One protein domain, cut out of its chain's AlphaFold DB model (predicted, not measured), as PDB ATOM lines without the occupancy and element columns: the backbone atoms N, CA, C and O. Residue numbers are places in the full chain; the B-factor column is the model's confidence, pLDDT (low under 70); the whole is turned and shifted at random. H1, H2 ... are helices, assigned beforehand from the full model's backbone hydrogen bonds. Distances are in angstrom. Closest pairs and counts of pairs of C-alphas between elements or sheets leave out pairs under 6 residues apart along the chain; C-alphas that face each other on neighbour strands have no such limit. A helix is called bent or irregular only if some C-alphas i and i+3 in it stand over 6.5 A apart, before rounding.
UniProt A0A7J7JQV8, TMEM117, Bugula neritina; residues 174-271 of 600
ATOM      1  N   VAL A 174     199.345 121.676 148.131       86.88
ATOM      2  CA  VAL A 174     198.633 120.565 148.799       86.88
ATOM      3  C   VAL A 174     197.864 121.036 150.034       86.88
ATOM      4  O   VAL A 174     196.667 120.777 150.150       86.88
ATOM      5  N   VAL A 175     198.538 121.723 150.962       87.94
ATOM      6  CA  VAL A 175     197.944 122.148 152.243       87.94
ATOM      7  C   VAL A 175     196.846 123.189 152.024       87.94
ATOM      8  O   VAL A 175     195.805 123.104 152.663       87.94
ATOM      9  N   GLY A 176     197.043 124.113 151.086       88.88
ATOM     10  CA  GLY A 176     196.085 125.144 150.699       88.88
ATOM     11  C   GLY A 176     194.845 124.563 150.035       88.88
ATOM     12  O   GLY A 176     193.746 124.873 150.474       88.88
ATOM     13  N   ASN A 177     194.991 123.609 149.108       92.19
ATOM     14  CA  ASN A 177     193.839 122.871 148.575       92.19
ATOM     15  C   ASN A 177     193.027 122.189 149.692       92.19
ATOM     16  O   ASN A 177     191.802 122.251 149.684       92.19
ATOM     17  N   ILE A 178     193.687 121.539 150.661       93.56
ATOM     18  CA  ILE A 178     193.002 120.879 151.786       93.56
ATOM     19  C   ILE A 178     192.338 121.915 152.709       93.56
ATOM     20  O   ILE A 178     191.186 121.735 153.101       93.56
ATOM     21  N   TYR A 179     193.034 123.007 153.029       92.50
ATOM     22  CA  TYR A 179     192.529 124.095 153.865       92.50
ATOM     23  C   TYR A 179     191.311 124.766 153.226       92.50
ATOM     24  O   TYR A 179     190.244 124.800 153.832       92.50
ATOM     25  N   SER A 180     191.416 125.191 151.969       92.06
ATOM     26  CA  SER A 180     190.327 125.812 151.216       92.06
ATOM     27  C   SER A 180     189.167 124.836 150.963       92.06
ATOM     28  O   SER A 180     188.014 125.257 150.867       92.06
ATOM     29  N   PHE A 181     189.409 123.518 150.941       93.94
ATOM     30  CA  PHE A 181     188.349 122.500 150.880       93.94
ATOM     31  C   PHE A 181     187.617 122.264 152.215       93.94
ATOM     32  O   PHE A 181     186.469 121.822 152.194       93.94
ATOM     33  N   ILE A 182     188.226 122.573 153.364       93.88
ATOM     34  CA  ILE A 182     187.623 122.356 154.694       93.88
ATOM     35  C   ILE A 182     187.119 123.662 155.330       93.88
ATOM     36  O   ILE A 182     186.097 123.636 156.015       93.88
ATOM     37  N   VAL A 183     187.802 124.790 155.120       91.62
ATOM     38  CA  VAL A 183     187.671 126.015 155.933       91.62
ATOM     39  C   VAL A 183     187.122 127.210 155.148       91.62
ATOM     40  O   VAL A 183     186.155 127.818 155.600       91.62
ATOM     41  N   THR A 184     187.687 127.549 153.984       89.75
ATOM     42  CA  THR A 184     187.274 128.735 153.197       89.75
ATOM     43  C   THR A 184     186.412 128.350 151.984       89.75
ATOM     44  O   THR A 184     185.880 127.242 151.940       89.75
ATOM     45  N   LYS A 185     186.189 129.260 151.020       88.38
ATOM     46  CA  LYS A 185     185.521 129.019 149.711       88.38
ATOM     47  C   LYS A 185     184.224 128.193 149.795       88.38
ATOM     48  O   LYS A 185     184.046 127.203 149.081       88.38
ATOM     49  N   TYR A 186     183.336 128.553 150.721       90.19
ATOM     50  CA  TYR A 186     182.008 127.947 150.873       90.19
ATOM     51  C   TYR A 186     180.964 128.752 150.071       90.19
ATOM     52  O   TYR A 186     180.750 129.923 150.385       90.19
ATOM     53  N   PRO A 187     180.316 128.170 149.040       89.19
ATOM     54  CA  PRO A 187     179.272 128.854 148.276       89.19
ATOM     55  C   PRO A 187     177.963 128.963 149.080       89.19
ATOM     56  O   PRO A 187     177.644 128.047 149.839       89.19
ATOM     57  N   PRO A 188     177.133 130.004 148.889       82.81
ATOM     58  CA  PRO A 188     175.896 130.197 149.664       82.81
ATOM     59  C   PRO A 188     174.813 129.126 149.418       82.81
ATOM     60  O   PRO A 188     173.852 129.027 150.177       82.81
ATOM     61  N   ASN A 189     174.967 128.315 148.369       85.88
ATOM     62  CA  ASN A 189     173.984 127.335 147.904       85.88
ATOM     63  C   ASN A 189     174.218 125.929 148.500       85.88
ATOM     64  O   ASN A 189     175.199 125.672 149.201       85.88
ATOM     65  N   GLY A 190     173.361 124.961 148.142       87.31
ATOM     66  CA  GLY A 190     173.459 123.553 148.574       87.31
ATOM     67  C   GLY A 190     174.805 122.858 148.288       87.31
ATOM     68  O   GLY A 190     175.126 121.853 148.922       87.31
ATOM     69  N   PHE A 191     175.641 123.431 147.415       88.81
ATOM     70  CA  PHE A 191     177.037 123.030 147.220       88.81
ATOM     71  C   PHE A 191     177.873 123.087 148.512       88.81
ATOM     72  O   PHE A 191     178.758 122.253 148.679       88.81
ATOM     73  N   SER A 192     177.556 123.958 149.478       91.25
ATOM     74  CA  SER A 192     178.192 123.928 150.806       91.25
ATOM     75  C   SER A 192     177.895 122.641 151.580       91.25
ATOM     76  O   SER A 192     178.794 122.075 152.200       91.25
ATOM     77  N   ALA A 193     176.667 122.116 151.504       91.88
ATOM     78  CA  ALA A 193     176.332 120.831 152.115       91.88
ATOM     79  C   ALA A 193     177.034 119.669 151.388       91.88
ATOM     80  O   ALA A 193     177.574 118.776 152.042       91.88
ATOM     81  N   LEU A 194     177.103 119.716 150.049       92.25
ATOM     82  CA  LEU A 194     177.883 118.761 149.252       92.25
ATOM     83  C   LEU A 194     179.365 118.772 149.660       92.25
ATOM     84  O   LEU A 194     179.932 117.707 149.886       92.25
ATOM     85  N   LYS A 195     179.969 119.955 149.822       94.25
ATOM     86  CA  LYS A 195     181.359 120.136 150.266       94.25
ATOM     87  C   LYS A 195     181.617 119.448 151.609       94.25
ATOM     88  O   LYS A 195     182.545 118.648 151.708       94.25
ATOM     89  N   VAL A 196     180.750 119.688 152.600       94.75
ATOM     90  CA  VAL A 196     180.823 119.049 153.930       94.75
ATOM     91  C   VAL A 196     180.717 117.530 153.840       94.75
ATOM     92  O   VAL A 196     181.536 116.814 154.418       94.75
ATOM     93  N   ILE A 197     179.752 117.018 153.073       94.75
ATOM     94  CA  ILE A 197     179.586 115.576 152.857       94.75
ATOM     95  C   ILE A 197     180.835 114.983 152.186       94.75
ATOM     96  O   ILE A 197     181.324 113.939 152.619       94.75
ATOM     97  N   MET A 198     181.394 115.651 151.174       95.12
ATOM     98  CA  MET A 198     182.566 115.167 150.447       95.12
ATOM     99  C   MET A 198     183.835 115.140 151.301       95.12
ATOM    100  O   MET A 198     184.539 114.131 151.255       95.12
ATOM    101  N   TRP A 199     184.136 116.168 152.106       95.75
ATOM    102  CA  TRP A 199     185.332 116.121 152.962       95.75
ATOM    103  C   TRP A 199     185.182 115.138 154.135       95.75
ATOM    104  O   TRP A 199     186.151 114.463 154.488       95.75
ATOM    105  N   LEU A 200     183.970 114.940 154.671       95.44
ATOM    106  CA  LEU A 200     183.695 113.873 155.647       95.44
ATOM    107  C   LEU A 200     183.895 112.474 155.040       95.44
ATOM    108  O   LEU A 200     184.536 111.616 155.654       95.44
ATOM    109  N   ILE A 201     183.397 112.246 153.819       95.12
ATOM    110  CA  ILE A 201     183.614 110.998 153.072       95.12
ATOM    111  C   ILE A 201     185.104 110.805 152.758       95.12
ATOM    112  O   ILE A 201     185.606 109.693 152.907       95.12
ATOM    113  N   ALA A 202     185.829 111.864 152.387       95.69
ATOM    114  CA  ALA A 202     187.268 111.815 152.128       95.69
ATOM    115  C   ALA A 202     188.053 111.315 153.350       95.69
ATOM    116  O   ALA A 202     188.872 110.405 153.223       95.69
ATOM    117  N   ILE A 203     187.756 111.848 154.542       94.81
ATOM    118  CA  ILE A 203     188.371 111.409 155.802       94.81
ATOM    119  C   ILE A 203     187.997 109.951 156.106       94.81
ATOM    120  O   ILE A 203     188.873 109.139 156.401       94.81
ATOM    121  N   ALA A 204     186.720 109.577 155.988       92.12
ATOM    122  CA  ALA A 204     186.276 108.209 156.256       92.12
ATOM    123  C   ALA A 204     186.937 107.177 155.317       92.12
ATOM    124  O   ALA A 204     187.437 106.147 155.776       92.12
ATOM    125  N   LEU A 205     186.994 107.467 154.012       93.44
ATOM    126  CA  LEU A 205     187.684 106.640 153.020       93.44
ATOM    127  C   LEU A 205     189.192 106.596 153.279       93.44
ATOM    128  O   LEU A 205     189.776 105.512 153.259       93.44
ATOM    129  N   GLY A 206     189.811 107.736 153.588       92.94
ATOM    130  CA  GLY A 206     191.230 107.843 153.915       92.94
ATOM    131  C   GLY A 206     191.636 106.988 155.115       92.94
ATOM    132  O   GLY A 206     192.629 106.263 155.034       92.94
ATOM    133  N   ILE A 207     190.836 106.984 156.186       90.44
ATOM    134  CA  ILE A 207     191.023 106.120 157.363       90.44
ATOM    135  C   ILE A 207     190.907 104.634 156.976       90.44
ATOM    136  O   ILE A 207     191.773 103.827 157.325       90.44
ATOM    137  N   VAL A 208     189.868 104.251 156.225       88.62
ATOM    138  CA  VAL A 208     189.633 102.847 155.835       88.62
ATOM    139  C   VAL A 208     190.730 102.327 154.899       88.62
ATOM    140  O   VAL A 208     191.296 101.258 155.145       88.62
ATOM    141  N   VAL A 209     191.084 103.085 153.859       91.31
ATOM    142  CA  VAL A 209     192.143 102.734 152.898       91.31
ATOM    143  C   VAL A 209     193.518 102.760 153.568       91.31
ATOM    144  O   VAL A 209     194.327 101.857 153.340       91.31
ATOM    145  N   GLY A 210     193.758 103.709 154.476       89.00
ATOM    146  CA  GLY A 210     194.955 103.758 155.314       89.00
ATOM    147  C   GLY A 210     195.143 102.491 156.144       89.00
ATOM    148  O   GLY A 210     196.205 101.869 156.077       89.00
ATOM    149  N   LYS A 211     194.106 102.034 156.866       86.06
ATOM    150  CA  LYS A 211     194.208 100.816 157.688       86.06
ATOM    151  C   LYS A 211     194.290  99.532 156.853       86.06
ATOM    152  O   LYS A 211     195.056  98.624 157.191       86.06
ATOM    153  N   LEU A 212     193.498  99.418 155.785       86.31
ATOM    154  CA  LEU A 212     193.354  98.164 155.034       86.31
ATOM    155  C   LEU A 212     194.379  97.986 153.913       86.31
ATOM    156  O   LEU A 212     194.893  96.881 153.746       86.31
ATOM    157  N   VAL A 213     194.687  99.039 153.155       87.25
ATOM    158  CA  VAL A 213     195.590  98.962 152.000       87.25
ATOM    159  C   VAL A 213     197.004  99.352 152.409       87.25
ATOM    160  O   VAL A 213     197.921  98.538 152.298       87.25
ATOM    161  N   VAL A 214     197.195 100.555 152.952       86.06
ATOM    162  CA  VAL A 214     198.549 101.070 153.209       86.06
ATOM    163  C   VAL A 214     199.198 100.366 154.406       86.06
ATOM    164  O   VAL A 214     200.263  99.771 154.261       86.06
ATOM    165  N   HIS A 215     198.542 100.321 155.566       84.62
ATOM    166  CA  HIS A 215     199.075  99.634 156.750       84.62
ATOM    167  C   HIS A 215     199.143  98.111 156.557       84.62
ATOM    168  O   HIS A 215     200.216  97.506 156.605       84.62
ATOM    169  N   ARG A 216     198.001  97.462 156.291       82.12
ATOM    170  CA  ARG A 216     197.915  95.991 156.276       82.12
ATOM    171  C   ARG A 216     198.506  95.327 155.022       82.12
ATOM    172  O   ARG A 216     199.046  94.228 155.163       82.12
ATOM    173  N   ILE A 217     198.407  95.918 153.827       83.44
ATOM    174  CA  ILE A 217     198.951  95.309 152.595       83.44
ATOM    175  C   ILE A 217     200.354  95.851 152.301       83.44
ATOM    176  O   ILE A 217     201.305  95.068 152.310       83.44
ATOM    177  N   LEU A 218     200.518  97.159 152.095       82.94
ATOM    178  CA  LEU A 218     201.803  97.731 151.675       82.94
ATOM    179  C   LEU A 218     202.887  97.602 152.760       82.94
ATOM    180  O   LEU A 218     203.904  96.943 152.546       82.94
ATOM    181  N   LEU A 219     202.665  98.176 153.943       81.69
ATOM    182  CA  LEU A 219     203.687  98.244 154.994       81.69
ATOM    183  C   LEU A 219     203.926  96.876 155.660       81.69
ATOM    184  O   LEU A 219     205.074  96.454 155.830       81.69
ATOM    185  N   LYS A 220     202.850  96.143 155.981       79.88
ATOM    186  CA  LYS A 220     202.922  94.871 156.721       79.88
ATOM    187  C   LYS A 220     203.140  93.621 155.859       79.88
ATOM    188  O   LYS A 220     203.912  92.756 156.271       79.88
ATOM    189  N   ARG A 221     202.485  93.474 154.694       78.75
ATOM    190  CA  ARG A 221     202.632  92.267 153.841       78.75
ATOM    191  C   ARG A 221     203.748  92.395 152.804       78.75
ATOM    192  O   ARG A 221     204.538  91.459 152.691       78.75
ATOM    193  N   LEU A 222     203.812  93.509 152.068       79.62
ATOM    194  CA  LEU A 222     204.807  93.703 151.003       79.62
ATOM    195  C   LEU A 222     206.177  94.086 151.578       79.62
ATOM    196  O   LEU A 222     207.149  93.361 151.380       79.62
ATOM    197  N   LEU A 223     206.251  95.179 152.342       74.44
ATOM    198  CA  LEU A 223     207.520  95.690 152.877       74.44
ATOM    199  C   LEU A 223     207.993  94.960 154.149       74.44
ATOM    200  O   LEU A 223     209.173  95.041 154.495       74.44
ATOM    201  N   LYS A 224     207.093  94.220 154.819       75.19
ATOM    202  CA  LYS A 224     207.344  93.427 156.043       75.19
ATOM    203  C   LYS A 224     208.042  94.224 157.157       75.19
ATOM    204  O   LYS A 224     208.824  93.669 157.931       75.19
ATOM    205  N   LEU A 225     207.757  95.523 157.238       69.44
ATOM    206  CA  LEU A 225     208.375  96.431 158.201       69.44
ATOM    207  C   LEU A 225     207.918  96.080 159.618       69.44
ATOM    208  O   LEU A 225     206.722  96.081 159.913       69.44
ATOM    209  N   GLN A 226     208.869  95.779 160.505       66.62
ATOM    210  CA  GLN A 226     208.545  95.325 161.861       66.62
ATOM    211  C   GLN A 226     207.903  96.426 162.721       66.62
ATOM    212  O   GLN A 226     207.084  96.121 163.583       66.62
ATOM    213  N   MET A 227     208.178  97.693 162.410       66.50
ATOM    214  CA  MET A 227     207.557  98.854 163.052       66.50
ATOM    215  C   MET A 227     206.015  98.862 162.925       66.50
ATOM    216  O   MET A 227     205.326  99.311 163.836       66.50
ATOM    217  N   PHE A 228     205.468  98.290 161.843       71.06
ATOM    218  CA  PHE A 228     204.026  98.202 161.557       71.06
ATOM    219  C   PHE A 228     203.431  96.809 161.878       71.06
ATOM    220  O   PHE A 228     202.442  96.375 161.274       71.06
ATOM    221  N   GLN A 229     204.036  96.057 162.809       68.88
ATOM    222  CA  GLN A 229     203.434  94.827 163.348       68.88
ATOM    223  C   GLN A 229     202.095  95.147 164.048       68.88
ATOM    224  O   GLN A 229     201.863  96.258 164.517       68.88
ATOM    225  N   GLU A 230     201.184  94.165 164.093       71.69
ATOM    226  CA  GLU A 230     199.832  94.345 164.661       71.69
ATOM    227  C   GLU A 230     199.090  95.567 164.071       71.69
ATOM    228  O   GLU A 230     198.864  95.569 162.853       71.69
ATOM    229  N   ASP A 231     198.734  96.548 164.908       69.56
ATOM    230  CA  ASP A 231     198.114  97.846 164.584       69.56
ATOM    231  C   ASP A 231     199.050  99.046 164.902       69.56
ATOM    232  O   ASP A 231     198.634 100.204 164.817       69.56
ATOM    233  N   MET A 232     200.326  98.795 165.229       71.94
ATOM    234  CA  MET A 232     201.318  99.830 165.559       71.94
ATOM    235  C   MET A 232     201.523 100.806 164.394       71.94
ATOM    236  O   MET A 232     201.615 100.386 163.244       71.94
ATOM    237  N   GLY A 233     201.551 102.113 164.668       72.88
ATOM    238  CA  GLY A 233     201.714 103.154 163.642       72.88
ATOM    239  C   GLY A 233     200.531 103.349 162.689       72.88
ATOM    240  O   GLY A 233     200.528 104.314 161.923       72.88
ATOM    241  N   SER A 234     199.490 102.509 162.767       80.75
ATOM    242  CA  SER A 234     198.324 102.589 161.879       80.75
ATOM    243  C   SER A 234     197.624 103.948 161.951       80.75
ATOM    244  O   SER A 234     197.161 104.435 160.926       80.75
ATOM    245  N   PHE A 235     197.604 104.603 163.120       81.44
ATOM    246  CA  PHE A 235     197.061 105.957 163.292       81.44
ATOM    247  C   PHE A 235     197.718 106.986 162.359       81.44
ATOM    248  O   PHE A 235     197.013 107.679 161.630       81.44
ATOM    249  N   MET A 236     199.054 107.040 162.326       83.00
ATOM    250  CA  MET A 236     199.803 107.966 161.470       83.00
ATOM    251  C   MET A 236     199.533 107.688 159.987       83.00
ATOM    252  O   MET A 236     199.322 108.612 159.207       83.00
ATOM    253  N   VAL A 237     199.478 106.407 159.609       87.50
ATOM    254  CA  VAL A 237     199.160 105.988 158.239       87.50
ATOM    255  C   VAL A 237     197.747 106.432 157.853       87.50
ATOM    256  O   VAL A 237     197.587 107.040 156.804       87.50
ATOM    257  N   MET A 238     196.746 106.194 158.712       89.25
ATOM    258  CA  MET A 238     195.356 106.632 158.506       89.25
ATOM    259  C   MET A 238     195.231 108.158 158.397       89.25
ATOM    260  O   MET A 238     194.452 108.646 157.578       89.25
ATOM    261  N   PHE A 239     195.993 108.916 159.188       88.88
ATOM    262  CA  PHE A 239     196.028 110.377 159.121       88.88
ATOM    263  C   PHE A 239     196.609 110.872 157.787       88.88
ATOM    264  O   PHE A 239     195.934 111.596 157.056       88.88
ATOM    265  N   LEU A 240     197.813 110.418 157.417       89.94
ATOM    266  CA  LEU A 240     198.473 110.823 156.171       89.94
ATOM    267  C   LEU A 240     197.660 110.428 154.929       89.94
ATOM    268  O   LEU A 240     197.531 111.222 154.000       89.94
ATOM    269  N   THR A 241     197.044 109.240 154.911       92.94
ATOM    270  CA  THR A 241     196.157 108.855 153.801       92.94
ATOM    271  C   THR A 241     194.874 109.676 153.766       92.94
ATOM    272  O   THR A 241     194.377 109.943 152.677       92.94
ATOM    273  N   SER A 242     194.357 110.140 154.907       94.25
ATOM    274  CA  SER A 242     193.211 111.061 154.928       94.25
ATOM    275  C   SER A 242     193.536 112.408 154.286       94.25
ATOM    276  O   SER A 242     192.708 112.919 153.539       94.25
ATOM    277  N   LEU A 243     194.749 112.942 154.474       93.31
ATOM    278  CA  LEU A 243     195.196 114.155 153.775       93.31
ATOM    279  C   LEU A 243     195.260 113.951 152.250       93.31
ATOM    280  O   LEU A 243     194.786 114.799 151.497       93.31
ATOM    281  N   LEU A 244     195.765 112.802 151.784       93.69
ATOM    282  CA  LEU A 244     195.789 112.470 150.352       93.69
ATOM    283  C   LEU A 244     194.376 112.321 149.761       93.69
ATOM    284  O   LEU A 244     194.124 112.786 148.650       93.69
ATOM    285  N   PHE A 245     193.441 111.712 150.498       95.69
ATOM    286  CA  PHE A 245     192.041 111.603 150.075       95.69
ATOM    287  C   PHE A 245     191.316 112.955 150.086       95.69
ATOM    288  O   PHE A 245     190.535 113.217 149.175       95.69
ATOM    289  N   LEU A 246     191.591 113.829 151.060       96.12
ATOM    290  CA  LEU A 246     191.090 115.209 151.084       96.12
ATOM    291  C   LEU A 246     191.592 116.005 149.879       96.12
ATOM    292  O   LEU A 246     190.794 116.653 149.202       96.12
ATOM    293  N   PHE A 247     192.885 115.898 149.556       94.81
ATOM    294  CA  PHE A 247     193.445 116.513 148.358       94.81
ATOM    295  C   PHE A 247     192.760 115.975 147.092       94.81
ATOM    296  O   PHE A 247     192.226 116.769 146.325       94.81
ATOM    297  N   GLY A 248     192.656 114.654 146.908       94.19
ATOM    298  CA  GLY A 248     191.971 114.067 145.746       94.19
ATOM    299  C   GLY A 248     190.490 114.462 145.626       94.19
ATOM    300  O   GLY A 248     190.014 114.773 144.535       94.19
ATOM    301  N   MET A 249     189.763 114.519 146.745       95.06
ATOM    302  CA  MET A 249     188.351 114.919 146.763       95.06
ATOM    303  C   MET A 249     188.138 116.417 146.522       95.06
ATOM    304  O   MET A 249     187.085 116.778 146.001       95.06
ATOM    305  N   SER A 250     189.121 117.282 146.805       94.75
ATOM    306  CA  SER A 250     189.033 118.707 146.444       94.75
ATOM    307  C   SER A 250     188.983 118.921 144.922       94.75
ATOM    308  O   SER A 250     188.189 119.724 144.436       94.75
ATOM    309  N   TRP A 251     189.735 118.124 144.151       93.75
ATOM    310  CA  TRP A 251     189.691 118.144 142.683       93.75
ATOM    311  C   TRP A 251     188.361 117.597 142.146       93.75
ATOM    312  O   TRP A 251     187.800 118.155 141.206       93.75
ATOM    313  N   LEU A 252     187.811 116.547 142.771       93.94
ATOM    314  CA  LEU A 252     186.481 116.038 142.417       93.94
ATOM    315  C   LEU A 252     185.373 117.055 142.741       93.94
ATOM    316  O   LEU A 252     184.430 117.204 141.970       93.94
ATOM    317  N   TYR A 253     185.493 117.790 143.849       93.44
ATOM    318  CA  TYR A 253     184.558 118.860 144.196       93.44
ATOM    319  C   TYR A 253     184.614 120.017 143.187       93.44
ATOM    320  O   TYR A 253     183.563 120.496 142.766       93.44
ATOM    321  N   ASN A 254     185.802 120.388 142.696       93.50
ATOM    322  CA  ASN A 254     185.925 121.349 141.593       93.50
ATOM    323  C   ASN A 254     185.205 120.879 140.321       93.50
ATOM    324  O   ASN A 254     184.553 121.687 139.666       93.50
ATOM    325  N   ALA A 255     185.250 119.583 139.991       92.00
ATOM    326  CA  ALA A 255     184.483 119.047 138.865       92.00
ATOM    327  C   ALA A 255     182.960 119.205 139.068       92.00
ATOM    328  O   ALA A 255     182.255 119.562 138.128       92.00
ATOM    329  N   PHE A 256     182.450 119.024 140.294       91.12
ATOM    330  CA  PHE A 256     181.043 119.311 140.607       91.12
ATOM    331  C   PHE A 256     180.700 120.807 140.539       91.12
ATOM    332  O   PHE A 256     179.607 121.142 140.087       91.12
ATOM    333  N   LEU A 257     181.607 121.706 140.938       90.31
ATOM    334  CA  LEU A 257     181.403 123.154 140.787       90.31
ATOM    335  C   LEU A 257     181.340 123.571 139.312       90.31
ATOM    336  O   LEU A 257     180.449 124.329 138.943       90.31
ATOM    337  N   LEU A 258     182.216 123.028 138.460       90.38
ATOM    338  CA  LEU A 258     182.199 123.279 137.013       90.38
ATOM    339  C   LEU A 258     180.886 122.815 136.356       90.38
ATOM    340  O   LEU A 258     180.364 123.500 135.481       90.38
ATOM    341  N   LEU A 259     180.317 121.692 136.811       88.62
ATOM    342  CA  LEU A 259     178.995 121.219 136.373       88.62
ATOM    343  C   LEU A 259     177.835 122.092 136.885       88.62
ATOM    344  O   LEU A 259     176.766 122.092 136.280       88.62
ATOM    345  N   GLY A 260     178.025 122.821 137.988       84.25
ATOM    346  CA  GLY A 260     177.018 123.707 138.576       84.25
ATOM    347  C   GLY A 260     176.917 125.096 137.929       84.25
ATOM    348  O   GLY A 260     176.038 125.864 138.311       84.25
ATOM    349  N   GLY A 261     177.770 125.410 136.949       86.44
ATOM    350  CA  GLY A 261     177.705 126.637 136.150       86.44
ATOM    351  C   GLY A 261     178.704 127.737 136.550       86.44
ATOM    352  O   GLY A 261     179.394 127.636 137.567       86.44
ATOM    353  N   PRO A 262     178.804 128.812 135.742       85.75
ATOM    354  CA  PRO A 262     179.860 129.822 135.865       85.75
ATOM    355  C   PRO A 262     179.792 130.655 137.155       85.75
ATOM    356  O   PRO A 262     180.826 131.121 137.625       85.75
ATOM    357  N   GLU A 263     178.615 130.792 137.773       85.19
ATOM    358  CA  GLU A 263     178.434 131.507 139.051       85.19
ATOM    359  C   GLU A 263     179.239 130.891 140.209       85.19
ATOM    360  O   GLU A 263     179.528 131.559 141.202       85.19
ATOM    361  N   LEU A 264     179.634 129.617 140.088       87.00
ATOM    362  CA  LEU A 264     180.411 128.902 141.098       87.00
ATOM    363  C   LEU A 264     181.932 129.009 140.905       87.00
ATOM    364  O   LEU A 264     182.679 128.573 141.783       87.00
ATOM    365  N   ALA A 265     182.403 129.612 139.807       84.81
ATOM    366  CA  ALA A 265     183.830 129.754 139.513       84.81
ATOM    367  C   ALA A 265     184.656 130.427 140.639       84.81
ATOM    368  O   ALA A 265     185.751 129.933 140.917       84.81
ATOM    369  N   PRO A 266     184.164 131.463 141.362       87.38
ATOM    370  CA  PRO A 266     184.901 132.066 142.481       87.38
ATOM    371  C   PRO A 266     185.137 131.120 143.671       87.38
ATOM    372  O   PRO A 266     186.024 131.359 144.485       87.38
ATOM    373  N   TYR A 267     184.354 130.042 143.787       89.06
ATOM    374  CA  TYR A 267     184.431 129.076 144.887       89.06
ATOM    375  C   TYR A 267     185.283 127.842 144.558       89.06
ATOM    376  O   TYR A 267     185.338 126.909 145.364       89.06
ATOM    377  N   MET A 268     185.940 127.813 143.391       90.12
ATOM    378  CA  MET A 268     186.852 126.728 143.030       90.12
ATOM    379  C   MET A 268     188.010 126.627 144.025       90.12
ATOM    380  O   MET A 268     188.658 127.612 144.382       90.12
ATOM    381  N   ILE A 269     188.285 125.403 144.465       91.38
ATOM    382  CA  ILE A 269     189.351 125.108 145.413       91.38
ATOM    383  C   ILE A 269     190.694 125.157 144.691       91.38
ATOM    384  O   ILE A 269     190.921 124.431 143.722       91.38
ATOM    385  N   ASN A 270     191.599 125.984 145.192       91.31
ATOM    386  CA  ASN A 270     192.957 126.138 144.695       91.31
ATOM    387  C   ASN A 270     193.942 126.241 145.876       91.31
ATOM    388  O   ASN A 270     193.536 126.207 147.039       91.31
ATOM    389  N   GLY A 271     195.241 126.341 145.572       85.94
ATOM    390  CA  GLY A 271     196.302 126.364 146.588       85.94
ATOM    391  C   GLY A 271     196.336 127.641 147.433       85.94
ATOM    392  O   GLY A 271     197.014 127.665 148.460       85.94
TER     393      GLY A 271
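What this domain is: This is residues 174 to 271 of the 600 residues of the protein "TMEM117" of Bugula neritina (UniProt A0A7J7JQV8). Two long helices, H2 and H3, run opposite ways as a helical hairpin and cross in a slender X, making the length of a rod. The short helix H1 packs on H2 and H3 from one side, and the small helix H4 folds back from the far end of H3; the long link of H2 to H3 lies at the other end of the rod. The printed part has 98 residues, with four named helices in the order H1, H2, H3, H4 and no named strand, and its class is all helix. It is loose, with a radius of gyration of the C-alphas of 16.1 A, and spans 52 by 20 by 18 A.

Where its parts are: H1 is residues 174 to 182, 12.6 A from first to last C-alpha, and begins at C-alpha 174 at (198.633, 120.565, 148.799). H2 is residues 191 to 222, the longest helix, 40.6 A, with C-alpha 191 at (177.037, 123.030, 147.220). It has a kink of 28 degrees near residue 210 and is neither bent nor irregular, but only just: C-alphas 216 and 219 are 6.3 A apart. H3 is residues 234 to 259, 37.0 A. H4 is residues 262 to 267, 10.1 A, and ends at C-alpha 267 at (184.431, 129.076, 144.887). H4 is irregular, with C-alphas 263 and 266 7.3 A apart.

How they stand to each other: H3 is the hub and touches the three other helices. H3 and H2 touch at a steep tilt of 40 degrees, opposite ways; their closest C-alphas, those of Gly 206 and Ser 242, are 3.9 A apart. With residues 243 to 250 alone H3 touches H1, the same way at a steep tilt of 69 degrees, only just short of about perpendicular; the closest C-alphas, of Ile 178 and Phe 247, are 5.6 A apart. H2 touches H1 with residues 195 to 199 alone, opposite ways at a steep tilt of 45 degrees; the closest C-alphas, of Ile 182 and Trp 199, are 6.9 A apart. The packing of these three helices is mostly crossed, with no shallow tilt among their pairs. H3 and H4 touch only at the corner, with the C-alphas of Leu 257 and Leu 264 closest at 5.8 A. H4 is apart from H1 and H2. In H1 every O i to N i+4 pair is within hydrogen-bond range; in H2 it is 23 of 28, in H3 21 of 22 and in H4 0 of 2, while H4 has 2 of 3 O i to N i+3 pairs within range.

The domain as a whole: The two C-alphas farthest apart, those of Gln 226 and Glu 263, are 52.3 A apart, while those of Val 174 and Gly 271, the first and last printed, are 6.6 A apart. The printed part has no cut. The link of H2 to H3, 11 residues, is long; that of H1 to H2 is short, and that of H3 to H4 is tight. The mean pLDDT of the printed part is 87.6, and residues 225 to 227, 229 and 231 are under 70.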